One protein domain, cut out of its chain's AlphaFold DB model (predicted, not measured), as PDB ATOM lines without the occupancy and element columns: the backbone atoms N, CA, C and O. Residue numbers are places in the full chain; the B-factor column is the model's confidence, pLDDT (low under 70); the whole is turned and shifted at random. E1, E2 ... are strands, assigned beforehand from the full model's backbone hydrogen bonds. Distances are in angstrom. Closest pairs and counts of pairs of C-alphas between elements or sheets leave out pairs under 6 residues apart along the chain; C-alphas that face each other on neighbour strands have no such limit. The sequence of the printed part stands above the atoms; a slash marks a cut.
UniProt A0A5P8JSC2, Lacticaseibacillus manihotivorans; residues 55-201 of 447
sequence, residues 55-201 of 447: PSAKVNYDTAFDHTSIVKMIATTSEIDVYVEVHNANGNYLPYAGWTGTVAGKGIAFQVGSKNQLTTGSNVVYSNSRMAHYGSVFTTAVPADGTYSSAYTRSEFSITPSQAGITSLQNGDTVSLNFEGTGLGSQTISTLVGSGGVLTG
ATOM      1  N   PRO A  55       0.257 -14.392 -10.066       85.19
ATOM      2  CA  PRO A  55      -0.982 -13.655  -9.863       85.19
ATOM      3  C   PRO A  55      -0.811 -12.166 -10.162       85.19
ATOM      4  O   PRO A  55       0.269 -11.600  -9.988       85.19
ATOM      5  N   SER A  56      -1.895 -11.523 -10.590       87.12
ATOM      6  CA  SER A  56      -1.913 -10.096 -10.889       87.12
ATOM      7  C   SER A  56      -3.051  -9.372 -10.177       87.12
ATOM      8  O   SER A  56      -4.107  -9.941  -9.899       87.12
ATOM      9  N   ALA A  57      -2.827  -8.096  -9.885       84.50
ATOM     10  CA  ALA A  57      -3.802  -7.184  -9.311       84.50
ATOM     11  C   ALA A  57      -4.003  -5.981 -10.240       84.50
ATOM     12  O   ALA A  57      -3.056  -5.505 -10.863       84.50
ATOM     13  N   LYS A  58      -5.233  -5.465 -10.310       83.75
ATOM     14  CA  LYS A  58      -5.544  -4.212 -11.012       83.75
ATOM     15  C   LYS A  58      -5.533  -3.060 -10.006       83.75
ATOM     16  O   LYS A  58      -6.225  -3.152  -8.992       83.75
ATOM     17  N   VAL A  59      -4.757  -2.007 -10.267       75.75
ATOM     18  CA  VAL A  59      -4.557  -0.878  -9.323       75.75
ATOM     19  C   VAL A  59      -5.157   0.446  -9.806       75.75
ATOM     20  O   VAL A  59      -5.576   1.250  -8.979       75.75
ATOM     21  N   ASN A  60      -5.316   0.599 -11.123       70.06
ATOM     22  CA  ASN A  60      -6.168   1.599 -11.764       70.06
ATOM     23  C   ASN A  60      -7.105   0.858 -12.715       70.06
ATOM     24  O   ASN A  60      -6.616   0.045 -13.505       70.06
ATOM     25  N   TYR A  61      -8.412   1.094 -12.638       55.28
ATOM     26  CA  TYR A  61      -9.366   0.449 -13.534       55.28
ATOM     27  C   TYR A  61     -10.512   1.396 -13.866       55.28
ATOM     28  O   TYR A  61     -11.405   1.611 -13.048       55.28
ATOM     29  N   ASP A  62     -10.481   1.931 -15.083       60.75
ATOM     30  CA  ASP A  62     -11.604   2.651 -15.671       60.75
ATOM     31  C   ASP A  62     -12.085   1.912 -16.923       60.75
ATOM     32  O   ASP A  62     -11.484   1.979 -17.998       60.75
ATOM     33  N   THR A  63     -13.204   1.201 -16.778       54.84
ATOM     34  CA  THR A  63     -13.844   0.447 -17.865       54.84
ATOM     35  C   THR A  63     -14.299   1.316 -19.026       54.84
ATOM     36  O   THR A  63     -14.458   0.799 -20.127       54.84
ATOM     37  N   ALA A  64     -14.560   2.607 -18.795       54.69
ATOM     38  CA  ALA A  64     -15.093   3.485 -19.830       54.69
ATOM     39  C   ALA A  64     -14.032   3.861 -20.876       54.69
ATOM     40  O   ALA A  64     -14.388   4.193 -22.005       54.69
ATOM     41  N   PHE A  65     -12.747   3.774 -20.518       58.12
ATOM     42  CA  PHE A  65     -11.631   4.202 -21.366       58.12
ATOM     43  C   PHE A  65     -10.526   3.148 -21.514       58.12
ATOM     44  O   PHE A  65      -9.451   3.463 -22.018       58.12
ATOM     45  N   ASP A  66     -10.788   1.909 -21.087       62.69
ATOM     46  CA  ASP A  66      -9.845   0.779 -21.140       62.69
ATOM     47  C   ASP A  66      -8.558   0.987 -20.317       62.69
ATOM     48  O   ASP A  66      -7.614   0.212 -20.406       62.69
ATOM     49  N   HIS A  67      -8.518   2.002 -19.449       74.88
ATOM     50  CA  HIS A  67      -7.356   2.296 -18.619       74.88
ATOM     51  C   HIS A  67      -7.219   1.259 -17.513       74.88
ATOM     52  O   HIS A  67      -7.941   1.291 -16.510       74.88
ATOM     53  N   THR A  68      -6.278   0.341 -17.697       78.56
ATOM     54  CA  THR A  68      -5.977  -0.695 -16.716       78.56
ATOM     55  C   THR A  68      -4.495  -0.689 -16.390       78.56
ATOM     56  O   THR A  68      -3.659  -0.900 -17.260       78.56
ATOM     57  N   SER A  69      -4.159  -0.506 -15.115       86.12
ATOM     58  CA  SER A  69      -2.799  -0.757 -14.630       86.12
ATOM     59  C   SER A  69      -2.752  -2.079 -13.874       86.12
ATOM     60  O   SER A  69      -3.542  -2.293 -12.947       86.12
ATOM     61  N   ILE A  70      -1.847  -2.964 -14.287       87.81
ATOM     62  CA  ILE A  70      -1.684  -4.311 -13.730       87.81
ATOM     63  C   ILE A  70      -0.387  -4.361 -12.939       87.81
ATOM     64  O   ILE A  70       0.646  -3.892 -13.405       87.81
ATOM     65  N   VAL A  71      -0.430  -4.977 -11.762       90.69
ATOM     66  CA  VAL A  71       0.755  -5.204 -10.943       90.69
ATOM     67  C   VAL A  71       0.873  -6.669 -10.570       90.69
ATOM     68  O   VAL A  71      -0.122  -7.322 -10.250       90.69
ATOM     69  N   LYS A  72       2.103  -7.174 -10.594       90.62
ATOM     70  CA  LYS A  72       2.479  -8.468 -10.024       90.62
ATOM     71  C   LYS A  72       3.646  -8.249  -9.077       90.62
ATOM     72  O   LYS A  72       4.449  -7.344  -9.288       90.62
ATOM     73  N   MET A  73       3.727  -9.050  -8.026       90.81
ATOM     74  CA  MET A  73       4.783  -8.914  -7.031       90.81
ATOM     75  C   MET A  73       5.124 -10.278  -6.446       90.81
ATOM     76  O   MET A  73       4.231 -11.073  -6.147       90.81
ATOM     77  N   ILE A  74       6.415 -10.518  -6.262       88.69
ATOM     78  CA  ILE A  74       6.949 -11.681  -5.561       88.69
ATOM     79  C   ILE A  74       8.068 -11.219  -4.629       88.69
ATOM     80  O   ILE A  74       8.791 -10.272  -4.925       88.69
ATOM     81  N   ALA A  75       8.192 -11.867  -3.475       89.12
ATOM     82  CA  ALA A  75       9.219 -11.544  -2.498       89.12
ATOM     83  C   ALA A  75       9.926 -12.810  -2.006       89.12
ATOM     84  O   ALA A  75       9.293 -13.824  -1.697       89.12
ATOM     85  N   THR A  76      11.246 -12.721  -1.901       87.62
ATOM     86  CA  THR A  76      12.129 -13.673  -1.219       87.62
ATOM     87  C   THR A  76      12.697 -13.021   0.034       87.62
ATOM     88  O   THR A  76      12.390 -11.876   0.350       87.62
ATOM     89  N   THR A  77      13.531 -13.745   0.773       85.88
ATOM     90  CA  THR A  77      14.218 -13.206   1.951       85.88
ATOM     91  C   THR A  77      15.275 -12.151   1.605       85.88
ATOM     92  O   THR A  77      15.735 -11.441   2.498       85.88
ATOM     93  N   SER A  78      15.669 -12.024   0.334       85.12
ATOM     94  CA  SER A  78      16.717 -11.097  -0.114       85.12
ATOM     95  C   SER A  78      16.257 -10.058  -1.129       85.12
ATOM     96  O   SER A  78      16.946  -9.054  -1.296       85.12
ATOM     97  N   GLU A  79      15.129 -10.276  -1.799       88.75
ATOM     98  CA  GLU A  79      14.720  -9.472  -2.949       88.75
ATOM     99  C   GLU A  79      13.196  -9.410  -3.075       88.75
ATOM    100  O   GLU A  79      12.496 -10.388  -2.799       88.75
ATOM    101  N   ILE A  80      12.688  -8.247  -3.474       90.69
ATOM    102  CA  ILE A  80      11.289  -8.023  -3.838       90.69
ATOM    103  C   ILE A  80      11.277  -7.634  -5.308       90.69
ATOM    104  O   ILE A  80      11.801  -6.575  -5.649       90.69
ATOM    105  N   ASP A  81      10.642  -8.449  -6.142       91.19
ATOM    106  CA  ASP A  81      10.482  -8.184  -7.566       91.19
ATOM    107  C   ASP A  81       9.054  -7.714  -7.836       91.19
ATOM    108  O   ASP A  81       8.072  -8.287  -7.344       91.19
ATOM    109  N   VAL A  82       8.930  -6.681  -8.663       92.56
ATOM    110  CA  VAL A  82       7.652  -6.072  -9.029       92.56
ATOM    111  C   VAL A  82       7.562  -5.923 -10.538       92.56
ATOM    112  O   VAL A  82       8.466  -5.382 -11.163       92.56
ATOM    113  N   TYR A  83       6.427  -6.324 -11.101       93.31
ATOM    114  CA  TYR A  83       6.032  -6.032 -12.474       93.31
ATOM    115  C   TYR A  83       4.893  -5.030 -12.476       93.31
ATOM    116  O   TYR A  83       3.923  -5.198 -11.738       93.31
ATOM    117  N   VAL A  84       4.974  -4.034 -13.349       92.38
ATOM    118  CA  VAL A  84       3.946  -3.012 -13.522       92.38
ATOM    119  C   VAL A  84       3.674  -2.815 -15.004       92.38
ATOM    120  O   VAL A  84       4.565  -2.473 -15.778       92.38
ATOM    121  N   GLU A  85       2.417  -2.975 -15.389       92.12
ATOM    122  CA  GLU A  85       1.891  -2.553 -16.679       92.12
ATOM    123  C   GLU A  85       1.062  -1.288 -16.474       92.12
ATOM    124  O   GLU A  85       0.147  -1.282 -15.647       92.12
ATOM    125  N   VAL A  86       1.388  -0.216 -17.195       89.69
ATOM    126  CA  VAL A  86       0.687   1.066 -17.091       89.69
ATOM    127  C   VAL A  86      -0.024   1.378 -18.396       89.69
ATOM    128  O   VAL A  86       0.603   1.688 -19.413       89.69
ATOM    129  N   HIS A  87      -1.349   1.384 -18.314       86.50
ATOM    130  CA  HIS A  87      -2.242   1.946 -19.314       86.50
ATOM    131  C   HIS A  87      -3.260   2.855 -18.608       86.50
ATOM    132  O   HIS A  87      -4.032   2.405 -17.760       86.50
ATOM    133  N   ASN A  88      -3.172   4.167 -18.845       73.88
ATOM    134  CA  ASN A  88      -3.858   5.206 -18.070       73.88
ATOM    135  C   ASN A  88      -4.165   6.458 -18.917       73.88
ATOM    136  O   ASN A  88      -3.389   6.844 -19.790       73.88
ATOM    137  N   ALA A  89      -5.249   7.161 -18.571       64.75
ATOM    138  CA  ALA A  89      -5.675   8.437 -19.155       64.75
ATOM    139  C   ALA A  89      -4.583   9.507 -19.111       64.75
ATOM    140  O   ALA A  89      -4.437  10.308 -20.030       64.75
ATOM    141  N   ASN A  90      -3.819   9.517 -18.018       62.75
ATOM    142  CA  ASN A  90      -2.824  10.548 -17.728       62.75
ATOM    143  C   ASN A  90      -1.450  10.243 -18.351       62.75
ATOM    144  O   ASN A  90      -0.467  10.934 -18.071       62.75
ATOM    145  N   GLY A  91      -1.405   9.225 -19.212       71.50
ATOM    146  CA  GLY A  91      -0.249   8.774 -19.965       71.50
ATOM    147  C   GLY A  91       0.268   7.418 -19.499       71.50
ATOM    148  O   GLY A  91       0.086   6.997 -18.358       71.50
ATOM    149  N   ASN A  92       0.917   6.725 -20.432       84.19
ATOM    150  CA  ASN A  92       1.250   5.315 -20.290       84.19
ATOM    151  C   ASN A  92       2.719   5.109 -19.931       84.19
ATOM    152  O   ASN A  92       3.439   4.398 -20.624       84.19
ATOM    153  N   TYR A  93       3.182   5.791 -18.889       83.94
ATOM    154  CA  TYR A  93       4.562   5.748 -18.408       83.94
ATOM    155  C   TYR A  93       4.610   5.228 -16.976       83.94
ATOM    156  O   TYR A  93       3.682   5.447 -16.197       83.94
ATOM    157  N   LEU A  94       5.728   4.609 -16.599       85.69
ATOM    158  CA  LEU A  94       5.957   4.253 -15.204       85.69
ATOM    159  C   LEU A  94       6.184   5.537 -14.379       85.69
ATOM    160  O   LEU A  94       7.065   6.336 -14.734       85.69
ATOM    161  N   PRO A  95       5.423   5.761 -13.290       82.19
ATOM    162  CA  PRO A  95       5.663   6.874 -12.382       82.19
ATOM    163  C   PRO A  95       7.044   6.782 -11.746       82.19
ATOM    164  O   PRO A  95       7.465   5.726 -11.277       82.19
ATOM    165  N   TYR A  96       7.742   7.908 -11.675       80.06
ATOM    166  CA  TYR A  96       9.088   7.939 -11.109       80.06
ATOM    167  C   TYR A  96       9.117   8.027  -9.577       80.06
ATOM    168  O   TYR A  96      10.129   7.709  -8.959       80.06
ATOM    169  N   ALA A  97       8.030   8.481  -8.952       77.94
ATOM    170  CA  ALA A  97       7.939   8.752  -7.520       77.94
ATOM    171  C   ALA A  97       6.548   8.401  -6.972       77.94
ATOM    172  O   ALA A  97       5.642   8.056  -7.728       77.94
ATOM    173  N   GLY A  98       6.404   8.491  -5.647       73.25
ATOM    174  CA  GLY A  98       5.170   8.146  -4.935       73.25
ATOM    175  C   GLY A  98       5.069   6.672  -4.544       73.25
ATOM    176  O   GLY A  98       4.062   6.265  -3.979       73.25
ATOM    177  N   TRP A  99       6.106   5.874  -4.806       81.50
ATOM    178  CA  TRP A  99       6.133   4.471  -4.417       81.50
ATOM    179  C   TRP A  99       6.384   4.345  -2.921       81.50
ATOM    180  O   TRP A  99       7.461   4.690  -2.424       81.50
ATOM    181  N   THR A 100       5.382   3.843  -2.207       81.25
ATOM    182  CA  THR A 100       5.454   3.586  -0.769       81.25
ATOM    183  C   THR A 100       4.951   2.182  -0.465       81.25
ATOM    184  O   THR A 100       4.332   1.536  -1.306       81.25
ATOM    185  N   GLY A 101       5.247   1.663   0.719       81.94
ATOM    186  CA  GLY A 101       4.854   0.311   1.085       81.94
ATOM    187  C   GLY A 101       5.350  -0.091   2.459       81.94
ATOM    188  O   GLY A 101       5.930   0.719   3.184       81.94
ATOM    189  N   THR A 102       5.153  -1.357   2.806       79.88
ATOM    190  CA  THR A 102       5.722  -1.947   4.020       79.88
ATOM    191  C   THR A 102       6.390  -3.282   3.724       79.88
ATOM    192  O   THR A 102       5.923  -4.052   2.895       79.88
ATOM    193  N   VAL A 103       7.488  -3.574   4.409       83.25
ATOM    194  CA  VAL A 103       8.222  -4.840   4.319       83.25
ATOM    195  C   VAL A 103       8.458  -5.321   5.741       83.25
ATOM    196  O   VAL A 103       9.133  -4.638   6.512       83.25
ATOM    197  N   ALA A 104       7.859  -6.453   6.115       77.88
ATOM    198  CA  ALA A 104       7.863  -6.947   7.496       77.88
ATOM    199  C   ALA A 104       7.413  -5.863   8.507       77.88
ATOM    200  O   ALA A 104       8.035  -5.641   9.545       77.88
ATOM    201  N   GLY A 105       6.365  -5.108   8.149       70.56
ATOM    202  CA  GLY A 105       5.826  -4.008   8.958       70.56
ATOM    203  C   GLY A 105       6.652  -2.713   8.954       70.56
ATOM    204  O   GLY A 105       6.205  -1.718   9.518       70.56
ATOM    205  N   LYS A 106       7.821  -2.680   8.301       71.50
ATOM    206  CA  LYS A 106       8.648  -1.470   8.175       71.50
ATOM    207  C   LYS A 106       8.287  -0.694   6.919       71.50
ATOM    208  O   LYS A 106       8.253  -1.275   5.838       71.50
ATOM    209  N   GLY A 107       8.057   0.608   7.055       76.75
ATOM    210  CA  GLY A 107       7.797   1.494   5.921       76.75
ATOM    211  C   GLY A 107       8.964   1.535   4.931       76.75
ATOM    212  O   GLY A 107      10.124   1.648   5.329       76.75
ATOM    213  N   ILE A 108       8.646   1.466   3.639       77.88
ATOM    214  CA  ILE A 108       9.583   1.719   2.544       77.88
ATOM    215  C   ILE A 108       9.033   2.816   1.637       77.88
ATOM    216  O   ILE A 108       7.833   2.885   1.380       77.88
ATOM    217  N   ALA A 109       9.925   3.666   1.135       78.56
ATOM    218  CA  ALA A 109       9.612   4.663   0.123       78.56
ATOM    219  C   ALA A 109      10.766   4.758  -0.874       78.56
ATOM    220  O   ALA A 109      11.936   4.874  -0.480       78.56
ATOM    221  N   PHE A 110      10.442   4.716  -2.161       77.75
ATOM    222  CA  PHE A 110      11.439   4.662  -3.222       77.75
ATOM    223  C   PHE A 110      11.014   5.449  -4.462       77.75
ATOM    224  O   PHE A 110       9.869   5.872  -4.622       77.75
ATOM    225  N   GLN A 111      11.990   5.687  -5.326       82.12
ATOM    226  CA  GLN A 111      11.804   6.277  -6.642       82.12
ATOM    227  C   GLN A 111      12.348   5.326  -7.692       82.12
ATOM    228  O   GLN A 111      13.346   4.639  -7.468       82.12
ATOM    229  N   VAL A 112      11.707   5.315  -8.852       83.31
ATOM    230  CA  VAL A 112      12.100   4.480  -9.978       83.31
ATOM    231  C   VAL A 112      12.654   5.398 -11.065       83.31
ATOM    232  O   VAL A 112      11.939   6.211 -11.644       83.31
ATOM    233  N   GLY A 113      13.963   5.312 -11.303       74.81
ATOM    234  CA  GLY A 113      14.698   6.166 -12.234       74.81
ATOM    235  C   GLY A 113      14.902   7.613 -11.775       74.81
ATOM    236  O   GLY A 113      14.704   7.978 -10.617       74.81
ATOM    237  N   SER A 114      15.390   8.448 -12.699       60.78
ATOM    238  CA  SER A 114      15.797   9.833 -12.416       60.78
ATOM    239  C   SER A 114      14.941  10.905 -13.097       60.78
ATOM    240  O   SER A 114      15.028  12.072 -12.705       60.78
ATOM    241  N   LYS A 115      14.120  10.520 -14.083       63.38
ATOM    242  CA  LYS A 115      13.271  11.403 -14.901       63.38
ATOM    243  C   LYS A 115      11.825  11.356 -14.434       63.38
ATOM    244  O   LYS A 115      11.402  10.340 -13.912       63.38
ATOM    245  N   ASN A 116      11.061  12.409 -14.727       59.06
ATOM    246  CA  ASN A 116       9.653  12.524 -14.333       59.06
ATOM    247  C   ASN A 116       8.760  11.385 -14.865       59.06
ATOM    248  O   ASN A 116       7.698  11.147 -14.301       59.06
ATOM    249  N   GLN A 117       9.151  10.710 -15.952       64.38
ATOM    250  CA  GLN A 117       8.403   9.619 -16.587       64.38
ATOM    251  C   GLN A 117       9.382   8.686 -17.314       64.38
ATOM    252  O   GLN A 117      10.305   9.162 -17.988       64.38
ATOM    253  N   LEU A 118       9.192   7.374 -17.176       60.66
ATOM    254  CA  LEU A 118      10.031   6.344 -17.797       60.66
ATOM    255  C   LEU A 118       9.283   5.664 -18.948       60.66
ATOM    256  O   LEU A 118       8.164   5.188 -18.763       60.66
ATOM    257  N   THR A 119       9.906   5.625 -20.130       65.19
ATOM    258  CA  THR A 119       9.305   5.063 -21.354       65.19
ATOM    259  C   THR A 119      10.027   3.821 -21.865       65.19
ATOM    260  O   THR A 119       9.359   2.827 -22.115       65.19
ATOM    261  N   THR A 120      11.361   3.834 -21.985       78.50
ATOM    262  CA  THR A 120      12.153   2.634 -22.316       78.50
ATOM    263  C   THR A 120      13.564   2.711 -21.723       78.50
ATOM    264  O   THR A 120      14.197   3.769 -21.775       78.50
ATOM    265  N   GLY A 121      14.075   1.582 -21.230       77.94
ATOM    266  CA  GLY A 121      15.479   1.374 -20.863       77.94
ATOM    267  C   GLY A 121      15.701   0.995 -19.398       77.94
ATOM    268  O   GLY A 121      14.786   1.023 -18.575       77.94
ATOM    269  N   SER A 122      16.953   0.666 -19.081       77.06
ATOM    270  CA  SER A 122      17.390   0.335 -17.725       77.06
ATOM    271  C   SER A 122      17.609   1.592 -16.891       77.06
ATOM    272  O   SER A 122      18.288   2.530 -17.316       77.06
ATOM    273  N   ASN A 123      17.054   1.610 -15.685       78.88
ATOM    274  CA  ASN A 123      17.282   2.660 -14.701       78.88
ATOM    275  C   ASN A 123      17.512   2.031 -13.318       78.88
ATOM    276  O   ASN A 123      17.550   0.814 -13.159       78.88
ATOM    277  N   VAL A 124      17.695   2.876 -12.310       78.81
ATOM    278  CA  VAL A 124      17.975   2.464 -10.932       78.81
ATOM    279  C   VAL A 124      16.752   2.740 -10.068       78.81
ATOM    280  O   VAL A 124      16.081   3.760 -10.250       78.81
ATOM    281  N   VAL A 125      16.482   1.849  -9.122       78.75
ATOM    282  CA  VAL A 125      15.553   2.099  -8.021       78.75
ATOM    283  C   VAL A 125      16.339   2.742  -6.889       78.75
ATOM    284  O   VAL A 125      17.324   2.188  -6.400       78.75
ATOM    285  N   TYR A 126      15.914   3.928  -6.479       70.50
ATOM    286  CA  TYR A 126      16.563   4.708  -5.438       70.50
ATOM    287  C   TYR A 126      15.708   4.756  -4.182       70.50
ATOM    288  O   TYR A 126      14.480   4.735  -4.256       70.50
ATOM    289  N   SER A 127      16.346   4.976  -3.034       64.62
ATOM    290  CA  SER A 127      15.649   5.558  -1.890       64.62
ATOM    291  C   SER A 127      14.919   6.832  -2.313       64.62
ATOM    292  O   SER A 127      15.359   7.542  -3.222       64.62
ATOM    293  N   ASN A 128      13.838   7.190  -1.620       62.91
ATOM    294  CA  ASN A 128      13.144   8.447  -1.921       62.91
ATOM    295  C   ASN A 128      14.068   9.685  -1.804       62.91
ATOM    296  O   ASN A 128      13.866  10.694  -2.469       62.91
ATOM    297  N   SER A 129      15.134   9.597  -1.001       53.06
ATOM    298  CA  SER A 129      16.169  10.632  -0.892       53.06
ATOM    299  C   SER A 129      17.196  10.643  -2.036       53.06
ATOM    300  O   SER A 129      18.016  11.556  -2.081       53.06
ATOM    301  N   ARG A 130      17.185   9.647  -2.936       56.06
ATOM    302  CA  ARG A 130      18.202   9.375  -3.973       56.06
ATOM    303  C   ARG A 130      19.630   9.184  -3.459       56.06
ATOM    304  O   ARG A 130      20.583   9.258  -4.227       56.06
ATOM    305  N   MET A 131      19.779   8.912  -2.166       50.47
ATOM    306  CA  MET A 131      21.082   8.733  -1.519       50.47
ATOM    307  C   MET A 131      21.518   7.268  -1.457       50.47
ATOM    308  O   MET A 131      22.703   6.998  -1.281       50.47
ATOM    309  N   ALA A 132      20.575   6.332  -1.587       62.41
ATOM    310  CA  ALA A 132      20.846   4.905  -1.597       62.41
ATOM    311  C   ALA A 132      20.240   4.262  -2.845       62.41
ATOM    312  O   ALA A 132      19.151   4.632  -3.285       62.41
ATOM    313  N   HIS A 133      20.967   3.309  -3.418       80.38
ATOM    314  CA  HIS A 133      20.460   2.455  -4.484       80.38
ATOM    315  C   HIS A 133      19.781   1.269  -3.815       80.38
ATOM    316  O   HIS A 133      20.398   0.634  -2.964       80.38
ATOM    317  N   TYR A 134      18.519   1.033  -4.156       80.94
ATOM    318  CA  TYR A 134      17.727  -0.086  -3.654       80.94
ATOM    319  C   TYR A 134      17.620  -1.221  -4.674       80.94
ATOM    320  O   TYR A 134      17.300  -2.336  -4.283       80.94
ATOM    321  N   GLY A 135      17.869  -0.962  -5.958       86.38
ATOM    322  CA  GLY A 135      17.833  -1.994  -6.989       86.38
ATOM    323  C   GLY A 135      17.826  -1.424  -8.401       86.38
ATOM    324  O   GLY A 135      18.291  -0.302  -8.633       86.38
ATOM    325  N   SER A 136      17.290  -2.193  -9.343       84.50
ATOM    326  CA  SER A 136      17.282  -1.871 -10.774       84.50
ATOM    327  C   SER A 136      15.865  -1.928 -11.332       84.50
ATOM    328  O   SER A 136      15.019  -2.639 -10.803       84.50
ATOM    329  N   VAL A 137      15.611  -1.184 -12.406       89.44
ATOM    330  CA  VAL A 137      14.356  -1.234 -13.163       89.44
ATOM    331  C   VAL A 137      14.654  -1.386 -14.648       89.44
ATOM    332  O   VAL A 137      15.581  -0.760 -15.172       89.44
ATOM    333  N   PHE A 138      13.826  -2.158 -15.337       89.00
ATOM    334  CA  PHE A 138      13.727  -2.167 -16.784       89.00
ATOM    335  C   PHE A 138      12.324  -1.730 -17.199       89.00
ATOM    336  O   PHE A 138      11.335  -2.162 -16.613       89.00
ATOM    337  N   THR A 139      12.230  -0.868 -18.209       89.75
ATOM    338  CA  THR A 139      10.951  -0.429 -18.777       89.75
ATOM    339  C   THR A 139      10.966  -0.620 -20.288       89.75
ATOM    340  O   THR A 139      11.956  -0.299 -20.947       89.75
ATOM    341  N   THR A 140       9.847  -1.077 -20.844       90.69
ATOM    342  CA  THR A 140       9.619  -1.218 -22.285       90.69
ATOM    343  C   THR A 140       8.314  -0.535 -22.675       90.69
ATOM    344  O   THR A 140       7.248  -0.883 -22.163       90.69
ATOM    345  N   ALA A 141       8.376   0.393 -23.630       89.12
ATOM    346  CA  ALA A 141       7.191   0.876 -24.327       89.12
ATOM    347  C   ALA A 141       6.678  -0.197 -25.299       89.12
ATOM    348  O   ALA A 141       7.423  -0.678 -26.156       89.12
ATOM    349  N   VAL A 142       5.402  -0.546 -25.182       89.38
ATOM    350  CA  VAL A 142       4.727  -1.531 -26.028       89.38
ATOM    351  C   VAL A 142       3.716  -0.800 -26.918       89.38
ATOM    352  O   VAL A 142       2.864  -0.075 -26.401       89.38
ATOM    353  N   PRO A 143       3.795  -0.923 -28.255       89.38
ATOM    354  CA  PRO A 143       2.762  -0.404 -29.150       89.38
ATOM    355  C   PRO A 143       1.390  -1.034 -28.873       89.38
ATOM    356  O   PRO A 143       1.302  -2.082 -28.242       89.38
ATOM    357  N   ALA A 144       0.318  -0.428 -29.389       87.50
ATOM    358  CA  ALA A 144      -1.005  -1.054 -29.356       87.50
ATOM    359  C   ALA A 144      -0.947  -2.442 -30.028       87.50
ATOM    360  O   ALA A 144      -0.508  -2.556 -31.173       87.50
ATOM    361  N   ASP A 145      -1.371  -3.484 -29.313       85.38
ATOM    362  CA  ASP A 145      -1.204  -4.892 -29.707       85.38
ATOM    363  C   ASP A 145      -2.530  -5.676 -29.737       85.38
ATOM    364  O   ASP A 145      -2.539  -6.899 -29.867       85.38
ATOM    365  N   GLY A 146      -3.657  -4.970 -29.627       84.25
ATOM    366  CA  GLY A 146      -4.995  -5.555 -29.558       84.25
ATOM    367  C   GLY A 146      -5.461  -5.874 -28.136       84.25
ATOM    368  O   GLY A 146      -6.669  -5.977 -27.933       84.25
ATOM    369  N   THR A 147      -4.550  -5.957 -27.157       83.81
ATOM    370  CA  THR A 147      -4.914  -5.939 -25.727       83.81
ATOM    371  C   THR A 147      -5.405  -4.551 -25.349       83.81
ATOM    372  O   THR A 147      -6.467  -4.413 -24.756       83.81
ATOM    373  N   TYR A 148      -4.644  -3.537 -25.766       84.06
ATOM    374  CA  TYR A 148      -4.980  -2.131 -25.604       84.06
ATOM    375  C   TYR A 148      -5.089  -1.441 -26.959       84.06
ATOM    376  O   TYR A 148      -4.347  -1.734 -27.903       84.06
ATOM    377  N   SER A 149      -6.002  -0.475 -27.038       83.88
ATOM    378  CA  SER A 149      -6.206   0.360 -28.231       83.88
ATOM    379  C   SER A 149      -5.108   1.414 -28.450       83.88
ATOM    380  O   SER A 149      -5.033   2.023 -29.518       83.88
ATOM    381  N   SER A 150      -4.237   1.624 -27.462       85.44
ATOM    382  CA  SER A 150      -3.126   2.577 -27.503       85.44
ATOM    383  C   SER A 150      -1.853   1.973 -26.902       85.44
ATOM    384  O   SER A 150      -1.888   0.930 -26.253       85.44
ATOM    385  N   ALA A 151      -0.706   2.604 -27.171       87.81
ATOM    386  CA  ALA A 151       0.581   2.152 -26.647       87.81
ATOM    387  C   ALA A 151       0.601   2.195 -25.116       87.81
ATOM    388  O   ALA A 151       0.019   3.102 -24.534       87.81
ATOM    389  N   TYR A 152       1.315   1.281 -24.472       90.00
ATOM    390  CA  TYR A 152       1.415   1.179 -23.019       90.00
ATOM    391  C   TYR A 152       2.859   0.943 -22.566       90.00
ATOM    392  O   TYR A 152       3.756   0.819 -23.400       90.00
ATOM    393  N   THR A 153       3.123   0.912 -21.258       91.00
ATOM    394  CA  THR A 153       4.443   0.510 -20.740       91.00
ATOM    395  C   THR A 153       4.347  -0.728 -19.878       91.00
ATOM    396  O   THR A 153       3.425  -0.877 -19.080       91.00
ATOM    397  N   ARG A 154       5.343  -1.599 -20.023       92.69
ATOM    398  CA  ARG A 154       5.650  -2.658 -19.064       92.69
ATOM    399  C   ARG A 154       6.945  -2.307 -18.369       92.69
ATOM    400  O   ARG A 154       7.847  -1.744 -18.988       92.69
ATOM    401  N   SER A 155       7.009  -2.580 -17.082       92.75
ATOM    402  CA  SER A 155       8.210  -2.402 -16.290       92.75
ATOM    403  C   SER A 155       8.360  -3.539 -15.312       92.75
ATOM    404  O   SER A 155       7.372  -4.058 -14.800       92.75
ATOM    405  N   GLU A 156       9.601  -3.855 -15.008       92.44
ATOM    406  CA  GLU A 156       9.972  -4.751 -13.931       92.44
ATOM    407  C   GLU A 156      11.092  -4.119 -13.126       92.44
ATOM    408  O   GLU A 156      11.979  -3.464 -13.676       92.44
ATOM    409  N   PHE A 157      11.037  -4.261 -11.813       91.12
ATOM    410  CA  PHE A 157      12.081  -3.746 -10.950       91.12
ATOM    411  C   PHE A 157      12.236  -4.590  -9.705       91.12
ATOM    412  O   PHE A 157      11.267  -5.177  -9.224       91.12
ATOM    413  N   SER A 158      13.451  -4.585  -9.165       90.56
ATOM    414  CA  SER A 158      13.742  -5.215  -7.889       90.56
ATOM    415  C   SER A 158      14.114  -4.202  -6.819       90.56
ATOM    416  O   SER A 158      14.624  -3.107  -7.081       90.56
ATOM    417  N   ILE A 159      13.819  -4.585  -5.584       88.88
ATOM    418  CA  ILE A 159      14.203  -3.887  -4.366       88.88
ATOM    419  C   ILE A 159      14.944  -4.895  -3.502       88.88
ATOM    420  O   ILE A 159      14.398  -5.933  -3.134       88.88
ATOM    421  N   THR A 160      16.171  -4.559  -3.126       88.81
ATOM    422  CA  THR A 160      16.971  -5.288  -2.148       88.81
ATOM    423  C   THR A 160      16.662  -4.723  -0.754       88.81
ATOM    424  O   THR A 160      17.145  -3.637  -0.417       88.81
ATOM    425  N   PRO A 161      15.889  -5.416   0.107       83.50
ATOM    426  CA  PRO A 161      15.436  -4.859   1.383       83.50
ATOM    427  C   PRO A 161      16.589  -4.460   2.311       83.50
ATOM    428  O   PRO A 161      16.497  -3.459   3.020       83.50
ATOM    429  N   SER A 162      17.716  -5.176   2.257       78.69
ATOM    430  CA  SER A 162      18.903  -4.844   3.054       78.69
ATOM    431  C   SER A 162      19.513  -3.490   2.676       78.69
ATOM    432  O   SER A 162      19.980  -2.770   3.558       78.69
ATOM    433  N   GLN A 163      19.434  -3.092   1.402       74.12
ATOM    434  CA  GLN A 163      19.838  -1.758   0.945       74.12
ATOM    435  C   GLN A 163      18.869  -0.668   1.425       74.12
ATOM    436  O   GLN A 163      19.279   0.475   1.621       74.12
ATOM    437  N   ALA A 164      17.615  -1.038   1.694       66.00
ATOM    438  CA  ALA A 164      16.612  -0.197   2.343       66.00
ATOM    439  C   ALA A 164      16.658  -0.255   3.887       66.00
ATOM    440  O   ALA A 164      15.762   0.261   4.552       66.00
ATOM    441  N   GLY A 165      17.690  -0.871   4.483       74.75
ATOM    442  CA  GLY A 165      17.854  -0.961   5.941       74.75
ATOM    443  C   GLY A 165      17.010  -2.050   6.617       74.75
ATOM    444  O   GLY A 165      16.899  -2.082   7.846       74.75
ATOM    445  N   ILE A 166      16.424  -2.964   5.843       78.25
ATOM    446  CA  ILE A 166      15.620  -4.086   6.333       78.25
ATOM    447  C   ILE A 166      16.472  -5.355   6.285       78.25
ATOM    448  O   ILE A 166      16.673  -5.957   5.236       78.25
ATOM    449  N   THR A 167      17.007  -5.756   7.436       75.75
ATOM    450  CA  THR A 167      18.014  -6.826   7.540       75.75
ATOM    451  C   THR A 167      17.463  -8.189   7.966       75.75
ATOM    452  O   THR A 167      18.230  -9.139   8.076       75.75
ATOM    453  N   SER A 168      16.156  -8.308   8.218       70.62
ATOM    454  CA  SER A 168      15.544  -9.505   8.811       70.62
ATOM    455  C   SER A 168      14.234  -9.895   8.122       70.62
ATOM    456  O   SER A 168      13.197  -9.941   8.776       70.62
ATOM    457  N   LEU A 169      14.274 -10.130   6.809       82.88
ATOM    458  CA  LEU A 169      13.110 -10.598   6.058       82.88
ATOM    459  C   LEU A 169      13.035 -12.132   6.108       82.88
ATOM    460  O   LEU A 169      13.998 -12.821   5.761       82.88
ATOM    461  N   GLN A 170      11.908 -12.663   6.565       84.19
ATOM    462  CA  GLN A 170      11.673 -14.091   6.774       84.19
ATOM    463  C   GLN A 170      10.497 -14.585   5.935       84.19
ATOM    464  O   GLN A 170       9.611 -13.823   5.563       84.19
ATOM    465  N   ASN A 171      10.469 -15.890   5.654       84.69
ATOM    466  CA  ASN A 171       9.316 -16.506   5.001       84.69
ATOM    467  C   ASN A 171       8.045 -16.273   5.826       84.69
ATOM    468  O   ASN A 171       8.037 -16.497   7.035       84.69
ATOM    469  N   GLY A 172       6.972 -15.867   5.151       80.56
ATOM    470  CA  GLY A 172       5.711 -15.499   5.791       80.56
ATOM    471  C   GLY A 172       5.619 -14.037   6.233       80.56
ATOM    472  O   GLY A 172       4.530 -13.619   6.618       80.56
ATOM    473  N   ASP A 173       6.689 -13.242   6.134       84.69
ATOM    474  CA  ASP A 173       6.571 -11.794   6.304       84.69
ATOM    475  C   ASP A 173       5.726 -11.189   5.180       84.69
ATOM    476  O   ASP A 173       5.816 -11.590   4.016       84.69
ATOM    477  N   THR A 174       4.925 -10.183   5.523       85.44
ATOM    478  CA  THR A 174       4.133  -9.440   4.543       85.44
ATOM    479  C   THR A 174       4.968  -8.340   3.895       85.44
ATOM    480  O   THR A 174       5.615  -7.538   4.577       85.44
ATOM    481  N   VAL A 175       4.883  -8.264   2.571       89.25
ATOM    482  CA  VAL A 175       5.360  -7.152   1.746       89.25
ATOM    483  C   VAL A 175       4.154  -6.487   1.108       89.25
ATOM    484  O   VAL A 175       3.322  -7.171   0.519       89.25
ATOM    485  N   SER A 176       4.052  -5.166   1.203       87.69
ATOM    486  CA  SER A 176       2.987  -4.381   0.592       87.69
ATOM    487  C   SER A 176       3.527  -3.199  -0.200       87.69
ATOM    488  O   SER A 176       4.556  -2.626   0.156       87.69
ATOM    489  N   LEU A 177       2.809  -2.827  -1.257       86.56
ATOM    490  CA  LEU A 177       3.034  -1.606  -2.025       86.56
ATOM    491  C   LEU A 177       1.730  -0.822  -2.102       86.56
ATOM    492  O   LEU A 177       0.696  -1.364  -2.502       86.56
ATOM    493  N   ASN A 178       1.800   0.446  -1.718       81.88
ATOM    494  CA  ASN A 178       0.736   1.423  -1.851       81.88
ATOM    495  C   ASN A 178       1.009   2.297  -3.082       81.88
ATOM    496  O   ASN A 178       2.102   2.846  -3.249       81.88
ATOM    497  N   PHE A 179       0.001   2.406  -3.944       75.88
ATOM    498  CA  PHE A 179       0.057   3.191  -5.176       75.88
ATOM    499  C   PHE A 179      -0.435   4.626  -4.992       75.88
ATOM    500  O   PHE A 179      -0.298   5.436  -5.915       75.88
ATOM    501  N   GLU A 180      -0.973   4.966  -3.820       70.94
ATOM    502  CA  GLU A 180      -1.375   6.325  -3.490       70.94
ATOM    503  C   GLU A 180      -0.193   7.289  -3.672       70.94
ATOM    504  O   GLU A 180       0.886   7.098  -3.117       70.94
ATOM    505  N   GLY A 181      -0.384   8.317  -4.503       67.00
ATOM    506  CA  GLY A 181       0.668   9.277  -4.854       67.00
ATOM    507  C   GLY A 181       1.455   8.965  -6.130       67.00
ATOM    508  O   GLY A 181       2.107   9.860  -6.660       67.00
ATOM    509  N   THR A 182       1.355   7.751  -6.683       71.75
ATOM    510  CA  THR A 182       1.974   7.410  -7.984       71.75
ATOM    511  C   THR A 182       1.155   7.903  -9.184       71.75
ATOM    512  O   THR A 182       1.662   7.984 -10.299       71.75
ATOM    513  N   GLY A 183      -0.133   8.202  -8.978       71.56
ATOM    514  CA  GLY A 183      -1.090   8.467 -10.058       71.56
ATOM    515  C   GLY A 183      -1.670   7.204 -10.715       71.56
ATOM    516  O   GLY A 183      -2.473   7.325 -11.642       71.56
ATOM    517  N   LEU A 184      -1.310   6.006 -10.227       72.81
ATOM    518  CA  LEU A 184      -1.873   4.712 -10.647       72.81
ATOM    519  C   LEU A 184      -3.070   4.263  -9.794       72.81
ATOM    520  O   LEU A 184      -3.534   3.145  -9.961       72.81
ATOM    521  N   GLY A 185      -3.555   5.095  -8.871       70.00
ATOM    522  CA  GLY A 185      -4.676   4.781  -7.978       70.00
ATOM    523  C   GLY A 185      -4.299   4.866  -6.499       70.00
ATOM    524  O   GLY A 185      -3.214   5.321  -6.157       70.00
ATOM    525  N   SER A 186      -5.211   4.450  -5.620       69.56
ATOM    526  CA  SER A 186      -5.051   4.478  -4.153       69.56
ATOM    527  C   SER A 186      -5.056   3.078  -3.528       69.56
ATOM    528  O   SER A 186      -5.315   2.913  -2.340       69.56
ATOM    529  N   GLN A 187      -4.856   2.046  -4.348       73.38
ATOM    530  CA  GLN A 187      -4.903   0.663  -3.896       73.38
ATOM    531  C   GLN A 187      -3.609   0.302  -3.164       73.38
ATOM    532  O   GLN A 187      -2.543   0.840  -3.456       73.38
ATOM    533  N   THR A 188      -3.692  -0.666  -2.253       80.06
ATOM    534  CA  THR A 188      -2.519  -1.354  -1.707       80.06
ATOM    535  C   THR A 188      -2.571  -2.819  -2.118       80.06
ATOM    536  O   THR A 188      -3.608  -3.472  -1.971       80.06
ATOM    537  N   ILE A 189      -1.455  -3.335  -2.630       83.19
ATOM    538  CA  ILE A 189      -1.272  -4.762  -2.912       83.19
ATOM    539  C   ILE A 189      -0.322  -5.356  -1.885       83.19
ATOM    540  O   ILE A 189       0.558  -4.662  -1.376       83.19
ATOM    541  N   SER A 190      -0.473  -6.636  -1.570       86.44
ATOM    542  CA  SER A 190       0.428  -7.319  -0.641       86.44
ATOM    543  C   SER A 190       0.711  -8.751  -1.061       86.44
ATOM    544  O   SER A 190      -0.151  -9.388  -1.659       86.44
ATOM    545  N   THR A 191       1.901  -9.243  -0.721       86.94
ATOM    546  CA  THR A 191       2.317 -10.641  -0.854       86.94
ATOM    547  C   THR A 191       3.049 -11.124   0.393       86.94
ATOM    548  O   THR A 191       3.420 -10.326   1.253       86.94
ATOM    549  N   LEU A 192       3.251 -12.437   0.489       84.81
ATOM    550  CA  LEU A 192       4.036 -13.070   1.542       84.81
ATOM    551  C   LEU A 192       5.391 -13.512   0.989       84.81
ATOM    552  O   LEU A 192       5.477 -14.107  -0.092       84.81
ATOM    553  N   VAL A 193       6.441 -13.281   1.765       86.94
ATOM    554  CA  VAL A 193       7.798 -13.733   1.447       86.94
ATOM    555  C   VAL A 193       7.830 -15.258   1.348       86.94
ATOM    556  O   VAL A 193       7.382 -15.962   2.256       86.94
ATOM    557  N   GLY A 194       8.347 -15.770   0.231       77.56
ATOM    558  CA  GLY A 194       8.460 -17.206  -0.038       77.56
ATOM    559  C   GLY A 194       7.160 -17.891  -0.487       77.56
ATOM    560  O   GLY A 194       7.160 -19.103  -0.679       77.56
ATOM    561  N   SER A 195       6.058 -17.155  -0.682       66.19
ATOM    562  CA  SER A 195       4.730 -17.732  -0.971       66.19
ATOM    563  C   SER A 195       4.395 -17.921  -2.463       66.19
ATOM    564  O   SER A 195       3.236 -18.163  -2.796       66.19
ATOM    565  N   GLY A 196       5.347 -17.796  -3.390       60.03
ATOM    566  CA  GLY A 196       5.057 -17.963  -4.825       60.03
ATOM    567  C   GLY A 196       4.045 -16.952  -5.398       60.03
ATOM    568  O   GLY A 196       3.378 -17.253  -6.382       60.03
ATOM    569  N   GLY A 197       3.912 -15.766  -4.785       58.50
ATOM    570  CA  GLY A 197       3.163 -14.640  -5.358       58.50
ATOM    571  C   GLY A 197       1.678 -14.532  -4.989       58.50
ATOM    572  O   GLY A 197       0.901 -14.020  -5.787       58.50
ATOM    573  N   VAL A 198       1.241 -14.971  -3.803       57.78
ATOM    574  CA  VAL A 198      -0.134 -14.685  -3.334       57.78
ATOM    575  C   VAL A 198      -0.338 -13.169  -3.273       57.78
ATOM    576  O   VAL A 198       0.398 -12.499  -2.556       57.78
ATOM    577  N   LEU A 199      -1.313 -12.631  -4.011       65.44
ATOM    578  CA  LEU A 199      -1.648 -11.205  -4.002       65.44
ATOM    579  C   LEU A 199      -3.010 -10.968  -3.361       65.44
ATOM    580  O   LEU A 199      -4.020 -11.509  -3.807       65.44
ATOM    581  N   THR A 200      -3.049 -10.099  -2.357       60.28
ATOM    582  CA  THR A 200      -4.298  -9.583  -1.785       60.28
ATOM    583  C   THR A 200      -4.344  -8.071  -1.966       60.28
ATOM    584  O   THR A 200      -3.467  -7.364  -1.470       60.28
ATOM    585  N   GLY A 201      -5.349  -7.574  -2.689       55.97
ATOM    586  CA  GLY A 201      -5.632  -6.145  -2.810       55.97
ATOM    587  C   GLY A 201      -6.722  -5.738  -1.824       55.97
ATOM    588  O   GLY A 201      -7.781  -6.360  -1.801       55.97
TER     589      GLY A 201
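Overview. This is residues 55 to 201 of the 447 residues of a protein of Lacticaseibacillus manihotivorans (UniProt A0A5P8JSC2). One long antiparallel sheet folds back on itself like a flattened barrel: E1, E2, E3, E8 and E7 make one leaf, E5, E4, E9 and E10 make the leaf facing it, and E6 is the hinge between them. Opposite the hinge the sheet's edges, E1 and E10, come near each other at one place but are not paired, and the barrel stays unclosed. The printed part has 147 residues with no named helix and ten named strands, E1 to E10 along the chain, and the order across the sheet is E1 E2 E3 E8 E7 E6 E5 E4 E9 E10. The class is all strand, although under half of the residues, 69, are in named strands. The whole is compact, with a radius of gyration of the C-alphas of 14.6 A and spans of 44 by 30 by 22 A.

Arrangement. Start at the edge strand E1, residues 57 to 62, which forms a hairpin with E2, residues 67 to 75; look there for N 57 and O 71, 2.8 A apart. E2 turns by another hairpin into E3, residues 80 to 86, with N 72 and O 83 at 2.9 A; E1, E2 and E3 are a meander, each strand the antiparallel neighbour of the one before. A long link leads to E4, residues 99 to 103, and a second meander runs from it through E5, residues 106 to 112, E6, residues 121 to 127, and E7, residues 133 to 142, to E8, residues 152 to 159. The pairing of E5 is staggered: its residues 106 to 110 pair with E4, where N 108 and O 101 are 2.9 A apart, and its residues 110 to 112 pair with E6, where N 126 and O 111 are 2.8 A apart. Next, between the neighbours E6 and E7, N 123 and O 137 are within hydrogen-bond range at 2.8 A, and between E7 and E8, N 140 and O 154 are within hydrogen-bond range at 2.8 A. E8 is also the antiparallel neighbour of E3, with N 82 and O 157 at 2.8 A. After another long link find E9, residues 174 to 178, antiparallel to E4 with N 176 and O 102 at 2.8 A, and in a hairpin with E10, residues 188 to 192, with N 191 and O 175 at 2.8 A. The ten strands are in a folded sheet, one sheet bent back on itself into two leaves that face each other, E1 E2 E3 E8 E7 and E5 E4 E9 E10, with 62 pairs of C-alphas within 11 A and with E6 as the hinge. The closest C-alphas of E2 and E10, those of Ile 74 and Thr 191, are 6.7 A apart. The closest of the edge strands E1 and E10, those of Ala 57 and Ile 189, are 7.3 A apart. E1 and E6 are apart.

Along the chain. Find C-alpha 57 at (-3.802, -7.184, -9.311), where E1 begins. E2 measures 26.9 A from first to last C-alpha and E3 19.3 A. E5 and E6 each measure 19.4 A. E7, the longest strand with 10 residues, runs 27.0 A from C-alpha 133 at (20.460, 2.455, -4.484), and E8 measures 23.2 A. E10 ends at C-alpha 192, (4.036, -13.070, 1.542).

Size, cuts and confidence. The C-alphas of Ala 64 and Thr 167 are the two farthest apart, at 44.2 A. The printed part has no cut, and its long links are residues 87 to 98 and 160 to 173. Short antiparallel pairings join residues 94 to 95 with 117 to 118, and residues 189 to 190 of E10 with 200 to 201. The mean pLDDT of the printed part is 78.4; 30 residues are under 70, among them 61 to 66, 114 to 119, 127 to 132 and 195 to 201.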